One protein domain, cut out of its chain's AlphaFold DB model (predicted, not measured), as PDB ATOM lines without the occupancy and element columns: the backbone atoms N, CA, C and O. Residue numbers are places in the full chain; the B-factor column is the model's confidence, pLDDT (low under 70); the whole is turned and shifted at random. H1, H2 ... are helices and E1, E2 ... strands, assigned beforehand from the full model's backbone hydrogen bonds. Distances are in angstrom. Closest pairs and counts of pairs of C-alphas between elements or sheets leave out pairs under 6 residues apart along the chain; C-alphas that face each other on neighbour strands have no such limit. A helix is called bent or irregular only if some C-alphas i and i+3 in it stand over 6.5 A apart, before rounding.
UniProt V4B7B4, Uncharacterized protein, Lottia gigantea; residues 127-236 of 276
ATOM      1  N   GLU A 127     -22.161 -37.062  51.276       57.91
ATOM      2  CA  GLU A 127     -23.250 -37.930  50.836       57.91
ATOM      3  C   GLU A 127     -23.988 -37.316  49.634       57.91
ATOM      4  O   GLU A 127     -24.640 -36.277  49.747       57.91
ATOM      5  N   ASN A 128     -23.905 -37.993  48.482       69.50
ATOM      6  CA  ASN A 128     -24.542 -37.646  47.205       69.50
ATOM      7  C   ASN A 128     -23.927 -36.453  46.449       69.50
ATOM      8  O   ASN A 128     -24.648 -35.656  45.838       69.50
ATOM      9  N   LEU A 129     -22.596 -36.337  46.425       86.25
ATOM     10  CA  LEU A 129     -21.921 -35.357  45.573       86.25
ATOM     11  C   LEU A 129     -22.123 -35.671  44.091       86.25
ATOM     12  O   LEU A 129     -21.643 -36.675  43.573       86.25
ATOM     13  N   ARG A 130     -22.810 -34.773  43.386       91.06
ATOM     14  CA  ARG A 130     -23.080 -34.925  41.957       91.06
ATOM     15  C   ARG A 130     -22.106 -34.124  41.115       91.06
ATOM     16  O   ARG A 130     -22.018 -32.902  41.247       91.06
ATOM     17  N   VAL A 131     -21.454 -34.811  40.192       93.06
ATOM     18  CA  VAL A 131     -20.502 -34.233  39.249       93.06
ATOM     19  C   VAL A 131     -21.025 -34.441  37.839       93.06
ATOM     20  O   VAL A 131     -21.419 -35.543  37.469       93.06
ATOM     21  N   TRP A 132     -21.029 -33.392  37.027       96.44
ATOM     22  CA  TRP A 132     -21.243 -33.518  35.590       96.44
ATOM     23  C   TRP A 132     -19.916 -33.356  34.869       96.44
ATOM     24  O   TRP A 132     -19.215 -32.369  35.079       96.44
ATOM     25  N   ILE A 133     -19.595 -34.297  33.986       95.56
ATOM     26  CA  ILE A 133     -18.474 -34.177  33.055       95.56
ATOM     27  C   ILE A 133     -19.063 -33.981  31.667       95.56
ATOM     28  O   ILE A 133     -19.591 -34.917  31.064       95.56
ATOM     29  N   VAL A 134     -18.979 -32.755  31.160       96.88
ATOM     30  CA  VAL A 134     -19.595 -32.350  29.896       96.88
ATOM     31  C   VAL A 134     -18.515 -31.955  28.907       96.88
ATOM     32  O   VAL A 134     -17.591 -31.204  29.220       96.88
ATOM     33  N   GLY A 135     -18.621 -32.429  27.671       93.94
ATOM     34  CA  GLY A 135     -17.658 -32.013  26.670       93.94
ATOM     35  C   GLY A 135     -17.837 -32.617  25.297       93.94
ATOM     36  O   GLY A 135     -18.895 -33.119  24.923       93.94
ATOM     37  N   SER A 136     -16.767 -32.519  24.517       89.81
ATOM     38  CA  SER A 136     -16.771 -32.913  23.114       89.81
ATOM     39  C   SER A 136     -16.651 -34.436  22.912       89.81
ATOM     40  O   SER A 136     -16.873 -35.255  23.808       89.81
ATOM     41  N   SER A 137     -16.235 -34.841  21.707       86.19
ATOM     42  CA  SER A 137     -15.906 -36.236  21.398       86.19
ATOM     43  C   SER A 137     -14.824 -36.845  22.302       86.19
ATOM     44  O   SER A 137     -14.775 -38.066  22.410       86.19
ATOM     45  N   LEU A 138     -13.984 -36.030  22.951       84.81
ATOM     46  CA  LEU A 138     -12.982 -36.511  23.905       84.81
ATOM     47  C   LEU A 138     -13.642 -37.065  25.171       84.81
ATOM     48  O   LEU A 138     -13.386 -38.211  25.514       84.81
ATOM     49  N   VAL A 139     -14.593 -36.340  25.772       88.62
ATOM     50  CA  VAL A 139     -15.385 -36.843  26.914       88.62
ATOM     51  C   VAL A 139     -16.180 -38.087  26.525       88.62
ATOM     52  O   VAL A 139     -16.200 -39.072  27.257       88.62
ATOM     53  N   LYS A 140     -16.769 -38.091  25.320       85.38
ATOM     54  CA  LYS A 140     -17.499 -39.260  24.799       85.38
ATOM     55  C   LYS A 140     -16.622 -40.518  24.729       85.38
ATOM     56  O   LYS A 140     -17.124 -41.615  24.945       85.38
ATOM     57  N   LYS A 141     -15.336 -40.362  24.400       83.56
ATOM     58  CA  LYS A 141     -14.351 -41.455  24.335       83.56
ATOM     59  C   LYS A 141     -13.728 -41.780  25.693       83.56
ATOM     60  O   LYS A 141     -13.344 -42.923  25.901       83.56
ATOM     61  N   ALA A 142     -13.642 -40.806  26.596       83.69
ATOM     62  CA  ALA A 142     -13.140 -41.002  27.952       83.69
ATOM     63  C   ALA A 142     -14.095 -41.859  28.791       83.69
ATOM     64  O   ALA A 142     -13.634 -42.683  29.572       83.69
ATOM     65  N   PHE A 143     -15.411 -41.731  28.585       82.50
ATOM     66  CA  PHE A 143     -16.395 -42.487  29.361       82.50
ATOM     67  C   PHE A 143     -16.188 -44.016  29.319       82.50
ATOM     68  O   PHE A 143     -16.111 -44.605  30.390       82.50
ATOM     69  N   PRO A 144     -16.041 -44.688  28.157       77.06
ATOM     70  CA  PRO A 144     -15.749 -46.125  28.138       77.06
ATOM     71  C   PRO A 144     -14.458 -46.518  28.869       77.06
ATOM     72  O   PRO A 144     -14.420 -47.574  29.492       77.06
ATOM     73  N   ALA A 145     -13.421 -45.675  28.810       76.31
ATOM     74  CA  ALA A 145     -12.164 -45.917  29.515       76.31
ATOM     75  C   ALA A 145     -12.342 -45.795  31.037       76.31
ATOM     76  O   ALA A 145     -11.893 -46.665  31.772       76.31
ATOM     77  N   ALA A 146     -13.072 -44.775  31.494       76.44
ATOM     78  CA  ALA A 146     -13.461 -44.622  32.893       76.44
ATOM     79  C   ALA A 146     -14.362 -45.773  33.364       76.44
ATOM     80  O   ALA A 146     -14.191 -46.308  34.447       76.44
ATOM     81  N   HIS A 147     -15.309 -46.209  32.533       73.44
ATOM     82  CA  HIS A 147     -16.237 -47.276  32.894       73.44
ATOM     83  C   HIS A 147     -15.530 -48.608  33.179       73.44
ATOM     84  O   HIS A 147     -16.008 -49.370  34.015       73.44
ATOM     85  N   ALA A 148     -14.376 -48.868  32.552       69.38
ATOM     86  CA  ALA A 148     -13.566 -50.051  32.832       69.38
ATOM     87  C   ALA A 148     -13.048 -50.103  34.285       69.38
ATOM     88  O   ALA A 148     -12.855 -51.195  34.814       69.38
ATOM     89  N   THR A 149     -12.873 -48.951  34.939       68.75
ATOM     90  CA  THR A 149     -12.474 -48.826  36.353       68.75
ATOM     91  C   THR A 149     -13.646 -48.459  37.276       68.75
ATOM     92  O   THR A 149     -13.454 -48.260  38.474       68.75
ATOM     93  N   GLY A 150     -14.869 -48.406  36.738       75.38
ATOM     94  CA  GLY A 150     -16.068 -47.895  37.400       75.38
ATOM     95  C   GLY A 150     -16.433 -46.500  36.892       75.38
ATOM     96  O   GLY A 150     -15.608 -45.592  36.850       75.38
ATOM     97  N   SER A 151     -17.702 -46.291  36.521       78.38
ATOM     98  CA  SER A 151     -18.165 -45.028  35.917       78.38
ATOM     99  C   SER A 151     -17.931 -43.786  36.777       78.38
ATOM    100  O   SER A 151     -17.963 -42.684  36.242       78.38
ATOM    101  N   ASN A 152     -17.688 -43.943  38.077       83.94
ATOM    102  CA  ASN A 152     -17.424 -42.836  38.990       83.94
ATOM    103  C   ASN A 152     -15.945 -42.735  39.387       83.94
ATOM    104  O   ASN A 152     -15.628 -42.084  40.375       83.94
ATOM    105  N   LEU A 153     -15.035 -43.349  38.614       81.00
ATOM    106  CA  LEU A 153     -13.580 -43.295  38.826       81.00
ATOM    107  C   LEU A 153     -13.160 -43.800  40.215       81.00
ATOM    108  O   LEU A 153     -12.229 -43.283  40.823       81.00
ATOM    109  N   GLY A 154     -13.904 -44.771  40.749       79.19
ATOM    110  CA  GLY A 154     -13.727 -45.270  42.109       79.19
ATOM    111  C   GLY A 154     -14.279 -44.352  43.203       79.19
ATOM    112  O   GLY A 154     -14.304 -44.764  44.349       79.19
ATOM    113  N   LEU A 155     -14.798 -43.159  42.900       80.38
ATOM    114  CA  LEU A 155     -15.286 -42.205  43.911       80.38
ATOM    115  C   LEU A 155     -16.655 -42.573  44.514       80.38
ATOM    116  O   LEU A 155     -17.159 -41.865  45.388       80.38
ATOM    117  N   ASP A 156     -17.245 -43.689  44.085       83.06
ATOM    118  CA  ASP A 156     -18.501 -44.234  44.609       83.06
ATOM    119  C   ASP A 156     -18.494 -44.371  46.134       83.06
ATOM    120  O   ASP A 156     -19.474 -44.047  46.804       83.06
ATOM    121  N   HIS A 157     -17.368 -44.815  46.700       79.56
ATOM    122  CA  HIS A 157     -17.233 -45.041  48.141       79.56
ATOM    123  C   HIS A 157     -17.226 -43.747  48.966       79.56
ATOM    124  O   HIS A 157     -17.378 -43.796  50.183       79.56
ATOM    125  N   PHE A 158     -17.076 -42.592  48.314       79.62
ATOM    126  CA  PHE A 158     -17.244 -41.276  48.923       79.62
ATOM    127  C   PHE A 158     -18.646 -40.692  48.699       79.62
ATOM    128  O   PHE A 158     -18.869 -39.528  49.009       79.62
ATOM    129  N   GLY A 159     -19.589 -41.457  48.136       81.31
ATOM    130  CA  GLY A 159     -20.922 -40.959  47.794       81.31
ATOM    131  C   GLY A 159     -20.931 -40.024  46.581       81.31
ATOM    132  O   GLY A 159     -21.879 -39.255  46.416       81.31
ATOM    133  N   CYS A 160     -19.890 -40.067  45.742       85.94
ATOM    134  CA  CYS A 160     -19.800 -39.277  44.519       85.94
ATOM    135  C   CYS A 160     -20.473 -40.003  43.346       85.94
ATOM    136  O   CYS A 160     -20.232 -41.185  43.105       85.94
ATOM    137  N   SER A 161     -21.279 -39.274  42.579       90.44
ATOM    138  CA  SER A 161     -21.909 -39.750  41.352       90.44
ATOM    139  C   SER A 161     -21.544 -38.840  40.186       90.44
ATOM    140  O   SER A 161     -21.823 -37.639  40.199       90.44
ATOM    141  N   ILE A 162     -20.931 -39.428  39.163       91.31
ATOM    142  CA  ILE A 162     -20.466 -38.760  37.957       91.31
ATOM    143  C   ILE A 162     -21.420 -39.053  36.802       91.31
ATOM    144  O   ILE A 162     -21.640 -40.197  36.401       91.31
ATOM    145  N   TRP A 163     -21.933 -37.986  36.199       95.19
ATOM    146  CA  TRP A 163     -22.728 -38.049  34.984       95.19
ATOM    147  C   TRP A 163     -21.925 -37.559  33.781       95.19
ATOM    148  O   TRP A 163     -21.548 -36.390  33.688       95.19
ATOM    149  N   TRP A 164     -21.669 -38.468  32.843       93.94
ATOM    150  CA  TRP A 164     -20.847 -38.212  31.663       93.94
ATOM    151  C   TRP A 164     -21.709 -37.813  30.470       93.94
ATOM    152  O   TRP A 164     -22.575 -38.574  30.040       93.94
ATOM    153  N   GLN A 165     -21.439 -36.648  29.888       96.75
ATOM    154  CA  GLN A 165     -22.169 -36.107  28.742       96.75
ATOM    155  C   GLN A 165     -21.202 -35.628  27.655       96.75
ATOM    156  O   GLN A 165     -20.794 -34.469  27.586       96.75
ATOM    157  N   GLY A 166     -20.822 -36.559  26.777       92.06
ATOM    158  CA  GLY A 166     -19.966 -36.292  25.623       92.06
ATOM    159  C   GLY A 166     -20.753 -36.115  24.320       92.06
ATOM    160  O   GLY A 166     -21.353 -37.071  23.820       92.06
ATOM    161  N   LYS A 167     -20.679 -34.932  23.699       91.25
ATOM    162  CA  LYS A 167     -21.317 -34.613  22.409       91.25
ATOM    163  C   LYS A 167     -20.273 -34.411  21.305       91.25
ATOM    164  O   LYS A 167     -19.418 -33.530  21.358       91.25
ATOM    165  N   SER A 168     -20.328 -35.244  20.266       88.12
ATOM    166  CA  SER A 168     -19.435 -35.124  19.105       88.12
ATOM    167  C   SER A 168     -19.610 -33.771  18.410       88.12
ATOM    168  O   SER A 168     -20.736 -33.320  18.227       88.12
ATOM    169  N   GLY A 169     -18.497 -33.139  18.027       87.81
ATOM    170  CA  GLY A 169     -18.514 -31.836  17.357       87.81
ATOM    171  C   GLY A 169     -18.977 -30.664  18.227       87.81
ATOM    172  O   GLY A 169     -19.180 -29.585  17.687       87.81
ATOM    173  N   LEU A 170     -19.145 -30.848  19.545       92.06
ATOM    174  CA  LEU A 170     -19.515 -29.756  20.446       92.06
ATOM    175  C   LEU A 170     -18.483 -28.625  20.352       92.06
ATOM    176  O   LEU A 170     -17.289 -28.863  20.565       92.06
ATOM    177  N   ARG A 171     -18.966 -27.435  20.003       92.69
ATOM    178  CA  ARG A 171     -18.223 -26.173  19.971       92.69
ATOM    179  C   ARG A 171     -18.588 -25.318  21.174       92.69
ATOM    180  O   ARG A 171     -19.601 -25.574  21.828       92.69
ATOM    181  N   LEU A 172     -17.792 -24.287  21.445       93.25
ATOM    182  CA  LEU A 172     -18.022 -23.378  22.569       93.25
ATOM    183  C   LEU A 172     -19.419 -22.739  22.527       93.25
ATOM    184  O   LEU A 172     -20.141 -22.788  23.518       93.25
ATOM    185  N   ILE A 173     -19.845 -22.246  21.357       94.50
ATOM    186  CA  ILE A 173     -21.158 -21.595  21.174       94.50
ATOM    187  C   ILE A 173     -22.351 -22.511  21.492       94.50
ATOM    188  O   ILE A 173     -23.430 -22.049  21.850       94.50
ATOM    189  N   ASP A 174     -22.152 -23.825  21.391       95.38
ATOM    190  CA  ASP A 174     -23.189 -24.824  21.631       95.38
ATOM    191  C   ASP A 174     -23.236 -25.282  23.101       95.38
ATOM    192  O   ASP A 174     -24.118 -26.064  23.467       95.38
ATOM    193  N   MET A 175     -22.314 -24.814  23.956       95.50
ATOM    194  CA  MET A 175     -22.163 -25.277  25.340       95.50
ATOM    195  C   MET A 175     -23.368 -24.924  26.216       95.50
ATOM    196  O   MET A 175     -24.012 -25.818  26.763       95.50
ATOM    197  N   VAL A 176     -23.719 -23.639  26.326       96.88
ATOM    198  CA  VAL A 176     -24.841 -23.185  27.168       96.88
ATOM    199  C   VAL A 176     -26.174 -23.818  26.739       96.88
ATOM    200  O   VAL A 176     -26.869 -24.370  27.599       96.88
ATOM    201  N   PRO A 177     -26.550 -23.842  25.441       97.06
ATOM    202  CA  PRO A 177     -27.748 -24.556  24.992       97.06
ATOM    203  C   PRO A 177     -27.727 -26.052  25.335       97.06
ATOM    204  O   PRO A 177     -28.766 -26.636  25.664       97.06
ATOM    205  N   HIS A 178     -26.551 -26.684  25.271       96.69
ATOM    206  CA  HIS A 178     -26.402 -28.086  25.630       96.69
ATOM    207  C   HIS A 178     -26.631 -28.313  27.128       96.69
ATOM    208  O   HIS A 178     -27.453 -29.158  27.475       96.69
ATOM    209  N   LEU A 179     -26.013 -27.516  28.002       96.88
ATOM    210  CA  LEU A 179     -26.196 -27.597  29.457       96.88
ATOM    211  C   LEU A 179     -27.650 -27.340  29.879       96.88
ATOM    212  O   LEU A 179     -28.194 -28.094  30.679       96.88
ATOM    213  N   LYS A 180     -28.323 -26.357  29.266       96.31
ATOM    214  CA  LYS A 180     -29.769 -26.108  29.454       96.31
ATOM    215  C   LYS A 180     -30.647 -27.281  29.035       96.31
ATOM    216  O   LYS A 180     -31.772 -27.426  29.502       96.31
ATOM    217  N   THR A 181     -30.186 -28.073  28.074       96.56
ATOM    218  CA  THR A 181     -30.896 -29.285  27.666       96.56
ATOM    219  C   THR A 181     -30.678 -30.388  28.693       96.56
ATOM    220  O   THR A 181     -31.639 -31.048  29.068       96.56
ATOM    221  N   LEU A 182     -29.446 -30.552  29.184       95.19
ATOM    222  CA  LEU A 182     -29.094 -31.541  30.204       95.19
ATOM    223  C   LEU A 182     -29.816 -31.294  31.536       95.19
ATOM    224  O   LEU A 182     -30.307 -32.246  32.137       95.19
ATOM    225  N   SER A 183     -29.998 -30.033  31.938       95.19
ATOM    226  CA  SER A 183     -30.737 -29.670  33.159       95.19
ATOM    227  C   SER A 183     -32.225 -30.015  33.144       95.19
ATOM    228  O   SER A 183     -32.878 -29.947  34.180       95.19
ATOM    229  N   LYS A 184     -32.780 -30.419  31.995       95.50
ATOM    230  CA  LYS A 184     -34.148 -30.957  31.915       95.50
ATOM    231  C   LYS A 184     -34.235 -32.425  32.328       95.50
ATOM    232  O   LYS A 184     -35.333 -32.905  32.586       95.50
ATOM    233  N   PHE A 185     -33.111 -33.138  32.316       93.88
ATOM    234  CA  PHE A 185     -33.052 -34.575  32.580       93.88
ATOM    235  C   PHE A 185     -32.481 -34.898  33.955       93.88
ATOM    236  O   PHE A 185     -32.758 -35.973  34.473       93.88
ATOM    237  N   GLU A 186     -31.695 -33.991  34.534       92.75
ATOM    238  CA  GLU A 186     -31.020 -34.219  35.804       92.75
ATOM    239  C   GLU A 186     -30.922 -32.923  36.617       92.75
ATOM    240  O   GLU A 186     -30.806 -31.835  36.046       92.75
ATOM    241  N   ASN A 187     -30.941 -33.029  37.953       91.75
ATOM    242  CA  ASN A 187     -30.785 -31.843  38.808       91.75
ATOM    243  C   ASN A 187     -29.368 -31.258  38.685       91.75
ATOM    244  O   ASN A 187     -28.421 -32.034  38.496       91.75
ATOM    245  N   PRO A 188     -29.216 -29.931  38.874       91.62
ATOM    246  CA  PRO A 188     -27.930 -29.243  38.821       91.62
ATOM    247  C   PRO A 188     -26.829 -29.957  39.617       91.62
ATOM    248  O   PRO A 188     -27.089 -30.436  40.726       91.62
ATOM    249  N   PRO A 189     -25.604 -30.044  39.077       94.19
ATOM    250  CA  PRO A 189     -24.504 -30.688  39.775       94.19
ATOM    251  C   PRO A 189     -23.900 -29.772  40.843       94.19
ATOM    252  O   PRO A 189     -23.962 -28.548  40.738       94.19
ATOM    253  N   ALA A 190     -23.227 -30.367  41.827       87.25
ATOM    254  CA  ALA A 190     -22.336 -29.623  42.715       87.25
ATOM    255  C   ALA A 190     -21.075 -29.168  41.960       87.25
ATOM    256  O   ALA A 190     -20.613 -28.047  42.149       87.25
ATOM    257  N   TYR A 191     -20.571 -30.010  41.050       89.38
ATOM    258  CA  TYR A 191     -19.406 -29.718  40.214       89.38
ATOM    259  C   TYR A 191     -19.718 -29.933  38.735       89.38
ATOM    260  O   TYR A 191     -20.196 -30.999  38.343       89.38
ATOM    261  N   LEU A 192     -19.397 -28.951  37.897       94.06
ATOM    262  CA  LEU A 192     -19.496 -29.061  36.444       94.06
ATOM    263  C   LEU A 192     -18.102 -28.958  35.831       94.06
ATOM    264  O   LEU A 192     -17.506 -27.884  35.786       94.06
ATOM    265  N   ILE A 193     -17.610 -30.089  35.337       94.19
ATOM    266  CA  ILE A 193     -16.342 -30.205  34.626       94.19
ATOM    267  C   ILE A 193     -16.612 -30.068  33.129       94.19
ATOM    268  O   ILE A 193     -17.371 -30.850  32.551       94.19
ATOM    269  N   ILE A 194     -15.975 -29.088  32.493       92.81
ATOM    270  CA  ILE A 194     -16.151 -28.776  31.076       92.81
ATOM    271  C   ILE A 194     -14.872 -29.090  30.304       92.81
ATOM    272  O   ILE A 194     -13.791 -28.584  30.612       92.81
ATOM    273  N   HIS A 195     -15.006 -29.892  29.248       90.81
ATOM    274  CA  HIS A 195     -13.946 -30.152  28.274       90.81
ATOM    275  C   HIS A 195     -14.423 -29.862  26.847       90.81
ATOM    276  O   HIS A 195     -14.966 -30.723  26.138       90.81
ATOM    277  N   CYS A 196     -14.231 -28.618  26.411       89.25
ATOM    278  CA  CYS A 196     -14.718 -28.108  25.130       89.25
ATOM    279  C   CYS A 196     -13.642 -27.278  24.410       89.25
ATOM    280  O   CYS A 196     -12.472 -27.350  24.764       89.25
ATOM    281  N   CYS A 197     -14.024 -26.520  23.379       87.75
ATOM    282  CA  CYS A 197     -13.197 -25.537  22.670       87.75
ATOM    283  C   CYS A 197     -12.149 -26.114  21.690       87.75
ATOM    284  O   CYS A 197     -11.817 -25.493  20.684       87.75
ATOM    285  N   GLY A 198     -11.727 -27.373  21.849       83.12
ATOM    286  CA  GLY A 198     -10.807 -28.022  20.897       83.12
ATOM    287  C   GLY A 198     -11.337 -28.214  19.462       83.12
ATOM    288  O   GLY A 198     -10.576 -28.647  18.603       83.12
ATOM    289  N   ASN A 199     -12.622 -27.948  19.196       87.19
ATOM    290  CA  ASN A 199     -13.195 -27.935  17.839       87.19
ATOM    291  C   ASN A 199     -13.301 -26.518  17.249       87.19
ATOM    292  O   ASN A 199     -13.628 -26.385  16.075       87.19
ATOM    293  N   ASP A 200     -13.062 -25.490  18.060       87.69
ATOM    294  CA  ASP A 200     -13.104 -24.084  17.668       87.69
ATOM    295  C   ASP A 200     -11.701 -23.592  17.260       87.69
ATOM    296  O   ASP A 200     -11.563 -22.760  16.361       87.69
ATOM    297  N   ILE A 201     -10.645 -24.169  17.850       82.75
ATOM    298  CA  ILE A 201      -9.246 -23.861  17.519       82.75
ATOM    299  C   ILE A 201      -8.974 -24.053  16.020       82.75
ATOM    300  O   ILE A 201      -9.245 -25.113  15.455       82.75
ATOM    301  N   GLY A 202      -8.399 -23.023  15.393       80.06
ATOM    302  CA  GLY A 202      -8.080 -22.997  13.962       80.06
ATOM    303  C   GLY A 202      -9.283 -22.726  13.052       80.06
ATOM    304  O   GLY A 202      -9.105 -22.594  11.847       80.06
ATOM    305  N   THR A 203     -10.495 -22.618  13.610       82.38
ATOM    306  CA  THR A 203     -11.718 -22.284  12.856       82.38
ATOM    307  C   THR A 203     -12.206 -20.859  13.108       82.38
ATOM    308  O   THR A 203     -12.875 -20.282  12.255       82.38
ATOM    309  N   VAL A 204     -11.859 -20.285  14.263       84.00
ATOM    310  CA  VAL A 204     -12.182 -18.907  14.652       84.00
ATOM    311  C   VAL A 204     -10.935 -18.204  15.206       84.00
ATOM    312  O   VAL A 204     -10.032 -18.882  15.705       84.00
ATOM    313  N   PRO A 205     -10.858 -16.861  15.152       83.94
ATOM    314  CA  PRO A 205      -9.741 -16.120  15.734       83.94
ATOM    315  C   PRO A 205      -9.609 -16.352  17.245       83.94
ATOM    316  O   PRO A 205     -10.601 -16.311  17.974       83.94
ATOM    317  N   CYS A 206      -8.378 -16.495  17.744       81.19
ATOM    318  CA  CYS A 206      -8.123 -16.735  19.172       81.19
ATOM    319  C   CYS A 206      -8.647 -15.610  20.077       81.19
ATOM    320  O   CYS A 206      -9.107 -15.883  21.182       81.19
ATOM    321  N   LYS A 207      -8.609 -14.350  19.616       83.25
ATOM    322  CA  LYS A 207      -9.186 -13.218  20.359       83.25
ATOM    323  C   LYS A 207     -10.690 -13.399  20.568       83.25
ATOM    324  O   LYS A 207     -11.155 -13.328  21.693       83.25
ATOM    325  N   TRP A 208     -11.415 -13.724  19.497       86.94
ATOM    326  CA  TRP A 208     -12.852 -13.987  19.572       86.94
ATOM    327  C   TRP A 208     -13.167 -15.152  20.515       86.94
ATOM    328  O   TRP A 208     -14.129 -15.101  21.274       86.94
ATOM    329  N   LEU A 209     -12.340 -16.201  20.482       85.06
ATOM    330  CA  LEU A 209     -12.522 -17.378  21.324       85.06
ATOM    331  C   LEU A 209     -12.388 -17.050  22.811       85.06
ATOM    332  O   LEU A 209     -13.181 -17.537  23.602       85.06
ATOM    333  N   ARG A 210     -11.414 -16.211  23.169       83.94
ATOM    334  CA  ARG A 210     -11.205 -15.722  24.534       83.94
ATOM    335  C   ARG A 210     -12.410 -14.938  25.035       83.94
ATOM    336  O   ARG A 210     -13.006 -15.346  26.022       83.94
ATOM    337  N   ASP A 211     -12.801 -13.900  24.296       85.44
ATOM    338  CA  ASP A 211     -13.934 -13.046  24.663       85.44
ATOM    339  C   ASP A 211     -15.204 -13.902  24.839       85.44
ATOM    340  O   ASP A 211     -15.964 -13.751  25.793       85.44
ATOM    341  N   ARG A 212     -15.389 -14.902  23.965       90.19
ATOM    342  CA  ARG A 212     -16.519 -15.828  24.049       90.19
ATOM    343  C   ARG A 212     -16.417 -16.828  25.204       90.19
ATOM    344  O   ARG A 212     -17.462 -17.283  25.668       90.19
ATOM    345  N   ILE A 213     -15.225 -17.230  25.645       88.50
ATOM    346  CA  ILE A 213     -15.075 -18.124  26.806       88.50
ATOM    347  C   ILE A 213     -15.607 -17.416  28.048       88.50
ATOM    348  O   ILE A 213     -16.435 -18.006  28.739       88.50
ATOM    349  N   ASP A 214     -15.209 -16.166  28.271       86.81
ATOM    350  CA  ASP A 214     -15.631 -15.390  29.440       86.81
ATOM    351  C   ASP A 214     -17.157 -15.213  29.457       86.81
ATOM    352  O   ASP A 214     -17.815 -15.629  30.412       86.81
ATOM    353  N   GLU A 215     -17.738 -14.759  28.337       91.50
ATOM    354  CA  GLU A 215     -19.198 -14.664  28.153       91.50
ATOM    355  C   GLU A 215     -19.904 -16.003  28.438       91.50
ATOM    356  O   GLU A 215     -20.928 -16.062  29.120       91.50
ATOM    357  N   THR A 216     -19.345 -17.108  27.934       92.81
ATOM    358  CA  THR A 216     -19.927 -18.446  28.112       92.81
ATOM    359  C   THR A 216     -19.875 -18.885  29.574       92.81
ATOM    360  O   THR A 216     -20.823 -19.503  30.057       92.81
ATOM    361  N   LEU A 217     -18.783 -18.614  30.289       90.81
ATOM    362  CA  LEU A 217     -18.641 -18.986  31.696       90.81
ATOM    363  C   LEU A 217     -19.599 -18.192  32.583       90.81
ATOM    364  O   LEU A 217     -20.204 -18.778  33.486       90.81
ATOM    365  N   ASP A 218     -19.786 -16.905  32.309       91.75
ATOM    366  CA  ASP A 218     -20.737 -16.072  33.043       91.75
ATOM    367  C   ASP A 218     -22.184 -16.515  32.803       91.75
ATOM    368  O   ASP A 218     -22.935 -16.706  33.763       91.75
ATOM    369  N   ASP A 219     -22.548 -16.828  31.556       95.62
ATOM    370  CA  ASP A 219     -23.845 -17.429  31.233       95.62
ATOM    371  C   ASP A 219     -24.079 -18.736  32.008       95.62
ATOM    372  O   ASP A 219     -25.171 -18.986  32.531       95.62
ATOM    373  N   ILE A 220     -23.061 -19.596  32.112       94.00
ATOM    374  CA  ILE A 220     -23.170 -20.852  32.862       94.00
ATOM    375  C   ILE A 220     -23.379 -20.575  34.353       94.00
ATOM    376  O   ILE A 220     -24.258 -21.200  34.945       94.00
ATOM    377  N   LYS A 221     -22.643 -19.636  34.959       92.00
ATOM    378  CA  LYS A 221     -22.830 -19.270  36.376       92.00
ATOM    379  C   LYS A 221     -24.238 -18.748  36.649       92.00
ATOM    380  O   LYS A 221     -24.828 -19.113  37.659       92.00
ATOM    381  N   ILE A 222     -24.804 -17.956  35.736       94.38
ATOM    382  CA  ILE A 222     -26.188 -17.471  35.846       94.38
ATOM    383  C   ILE A 222     -27.177 -18.646  35.858       94.38
ATOM    384  O   ILE A 222     -28.142 -18.644  36.622       94.38
ATOM    385  N   HIS A 223     -26.948 -19.670  35.031       93.62
ATOM    386  CA  HIS A 223     -27.825 -20.843  34.955       93.62
ATOM    387  C   HIS A 223     -27.600 -21.878  36.064       93.62
ATOM    388  O   HIS A 223     -28.524 -22.623  36.389       93.62
ATOM    389  N   PHE A 224     -26.402 -21.920  36.642       92.75
ATOM    390  CA  PHE A 224     -25.978 -22.896  37.642       92.75
ATOM    391  C   PHE A 224     -25.276 -22.191  38.821       92.75
ATOM    392  O   PHE A 224     -24.084 -22.398  39.044       92.75
ATOM    393  N   PRO A 225     -25.998 -21.362  39.600       91.81
ATOM    394  CA  PRO A 225     -25.387 -20.456  40.581       91.81
ATOM    395  C   PRO A 225     -24.724 -21.162  41.770       91.81
ATOM    396  O   PRO A 225     -23.821 -20.611  42.387       91.81
ATOM    397  N   ASN A 226     -25.153 -22.387  42.085       89.12
ATOM    398  CA  ASN A 226     -24.620 -23.182  43.195       89.12
ATOM    399  C   ASN A 226     -23.622 -24.255  42.730       89.12
ATOM    400  O   ASN A 226     -23.286 -25.159  43.494       89.12
ATOM    401  N   THR A 227     -23.195 -24.201  41.469       90.12
ATOM    402  CA  THR A 227     -22.301 -25.189  40.870       90.12
ATOM    403  C   THR A 227     -20.884 -24.640  40.803       90.12
ATOM    404  O   THR A 227     -20.642 -23.555  40.278       90.12
ATOM    405  N   ILE A 228     -19.923 -25.431  41.269       88.50
ATOM    406  CA  ILE A 228     -18.503 -25.142  41.101       88.50
ATOM    407  C   ILE A 228     -18.111 -25.506  39.667       88.50
ATOM    408  O   ILE A 228     -18.218 -26.662  39.247       88.50
ATOM    409  N   LEU A 229     -17.673 -24.503  38.907       90.25
ATOM    410  CA  LEU A 229     -17.236 -24.674  37.525       90.25
ATOM    411  C   LEU A 229     -15.760 -25.041  37.469       90.25
ATOM    412  O   LEU A 229     -14.915 -24.356  38.039       90.25
ATOM    413  N   ILE A 230     -15.457 -26.107  36.734       89.00
ATOM    414  CA  ILE A 230     -14.097 -26.569  36.479       89.00
ATOM    415  C   ILE A 230     -13.913 -26.624  34.968       89.00
ATOM    416  O   ILE A 230     -14.573 -27.396  34.271       89.00
ATOM    417  N   TRP A 231     -12.999 -25.813  34.449       84.88
ATOM    418  CA  TRP A 231     -12.633 -25.843  33.039       84.88
ATOM    419  C   TRP A 231     -11.354 -26.652  32.851       84.88
ATOM    420  O   TRP A 231     -10.340 -26.393  33.494       84.88
ATOM    421  N   SER A 232     -11.390 -27.636  31.959       83.38
ATOM    422  CA  SER A 232     -10.205 -28.427  31.621       83.38
ATOM    423  C   SER A 232      -9.436 -27.816  30.450       83.38
ATOM    424  O   SER A 232     -10.019 -27.266  29.515       83.38
ATOM    425  N   GLN A 233      -8.110 -27.945  30.484       80.81
ATOM    426  CA  GLN A 233      -7.249 -27.440  29.419       80.81
ATOM    427  C   GLN A 233      -7.535 -28.126  28.079       80.81
ATOM    428  O   GLN A 233      -7.861 -29.317  28.001       80.81
ATOM    429  N   ILE A 234      -7.387 -27.361  26.999       78.31
ATOM    430  CA  ILE A 234      -7.579 -27.877  25.648       78.31
ATOM    431  C   ILE A 234      -6.344 -28.684  25.253       78.31
ATOM    432  O   ILE A 234      -5.226 -28.176  25.264       78.31
ATOM    433  N   LEU A 235      -6.548 -29.947  24.878       75.50
ATOM    434  CA  LEU A 235      -5.449 -30.832  24.503       75.50
ATOM    435  C   LEU A 235      -4.905 -30.485  23.101       75.50
ATOM    436  O   LEU A 235      -5.702 -30.419  22.154       75.50
ATOM    437  N   PRO A 236      -3.575 -30.345  22.928       70.44
ATOM    438  CA  PRO A 236      -2.950 -30.190  21.614       70.44
ATOM    439  C   PRO A 236      -3.271 -31.371  20.682       70.44
ATOM    440  O   PRO A 236      -3.315 -32.526  21.114       70.44
TER     441      PRO A 236
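AT A GLANCE: This is residues 127 to 236 of the 276 residues of an uncharacterized protein of Lottia gigantea (UniProt V4B7B4). A twisted sheet of four parallel strands has helices on both faces, with H1 covering the E2 side of one face and H3 crossing the opposite face slantwise. The longest helix, H4, runs side by side with H3 and grazes the sheet with residues 217 to 221, while the short H2 grazes it too, near the start of E2. The printed part has 110 residues, with four named helices and four named strands in the chain order E1 H1 H2 E2 H3 E3 H4 E4. The sheet order is E2 E1 E3 E4, and the class is mixed, helices and strands. The whole is compact, with a radius of gyration of the C-alphas of 14.1 A and spans of 44 by 30 by 21 A.

IN THESE COORDINATES: Find C-alpha 129 at (-21.921, -35.357, 45.573); there E1 begins, residues 129 to 135, 19.7 A long. E2 is residues 160 to 166, 19.1 A, E3 residues 191 to 195, 13.1 A, and E4 residues 228 to 231, ending at C-alpha 231 at (-12.633, -25.843, 33.039). H1 is residues 137 to 147, 15.9 A, H2 residues 155 to 158, and H3 residues 172 to 182, 15.7 A. H3 is irregular, with C-alphas 173 and 176 7.2 A apart. Look at C-alpha 206, (-8.123, -16.735, 19.172), for the start of H4, residues 206 to 223, 25.6 A.

HOW THE PARTS SIT: Begin at inner strand E1, where N 131 and O 161 of E2 are 2.9 A apart. On its other side, N 193 of E3 and O 132 are 2.8 A apart. At edge strand E4, N 230 and O 192 of E3 are 2.9 A apart. H1 is on the sheet over E2, at a height of 7.8 A, slantwise at 34 degrees on the local plane; the closest C-alphas, of Lys 140 and Gly 166, are 3.9 A apart. On the opposite face H3 lies over E1 and, only just, E3, at a height of 10.0 A. H3 and H4 touch, the same way at a shallow tilt of 18 degrees, their closest C-alphas, of Val 176 and Ile 220, 6.4 A apart. E1, H1 H2, E2 and E3, H4, E4 are strand-helix-strand units, parallel neighbour strands with helices between; E2, H3, E3 is a split one, with E1 between its strands; the three crossovers are right-handed. In H4 every O i to N i+4 pair is within hydrogen-bond range, in H1 5 of 7 and in H3 5 of 7; H2 is too short for one.

THE WHOLE: The C-alphas of His 157 and Pro 205, the two farthest apart, are 44.1 A apart. The printed part has no cut, and no link is long. Residues 202 to 208, of which 206 to 208 belong to H4, stand free. Look for pLDDT under 70 at residues 127 to 128 and 148 to 149; the mean of the printed part is 87.5.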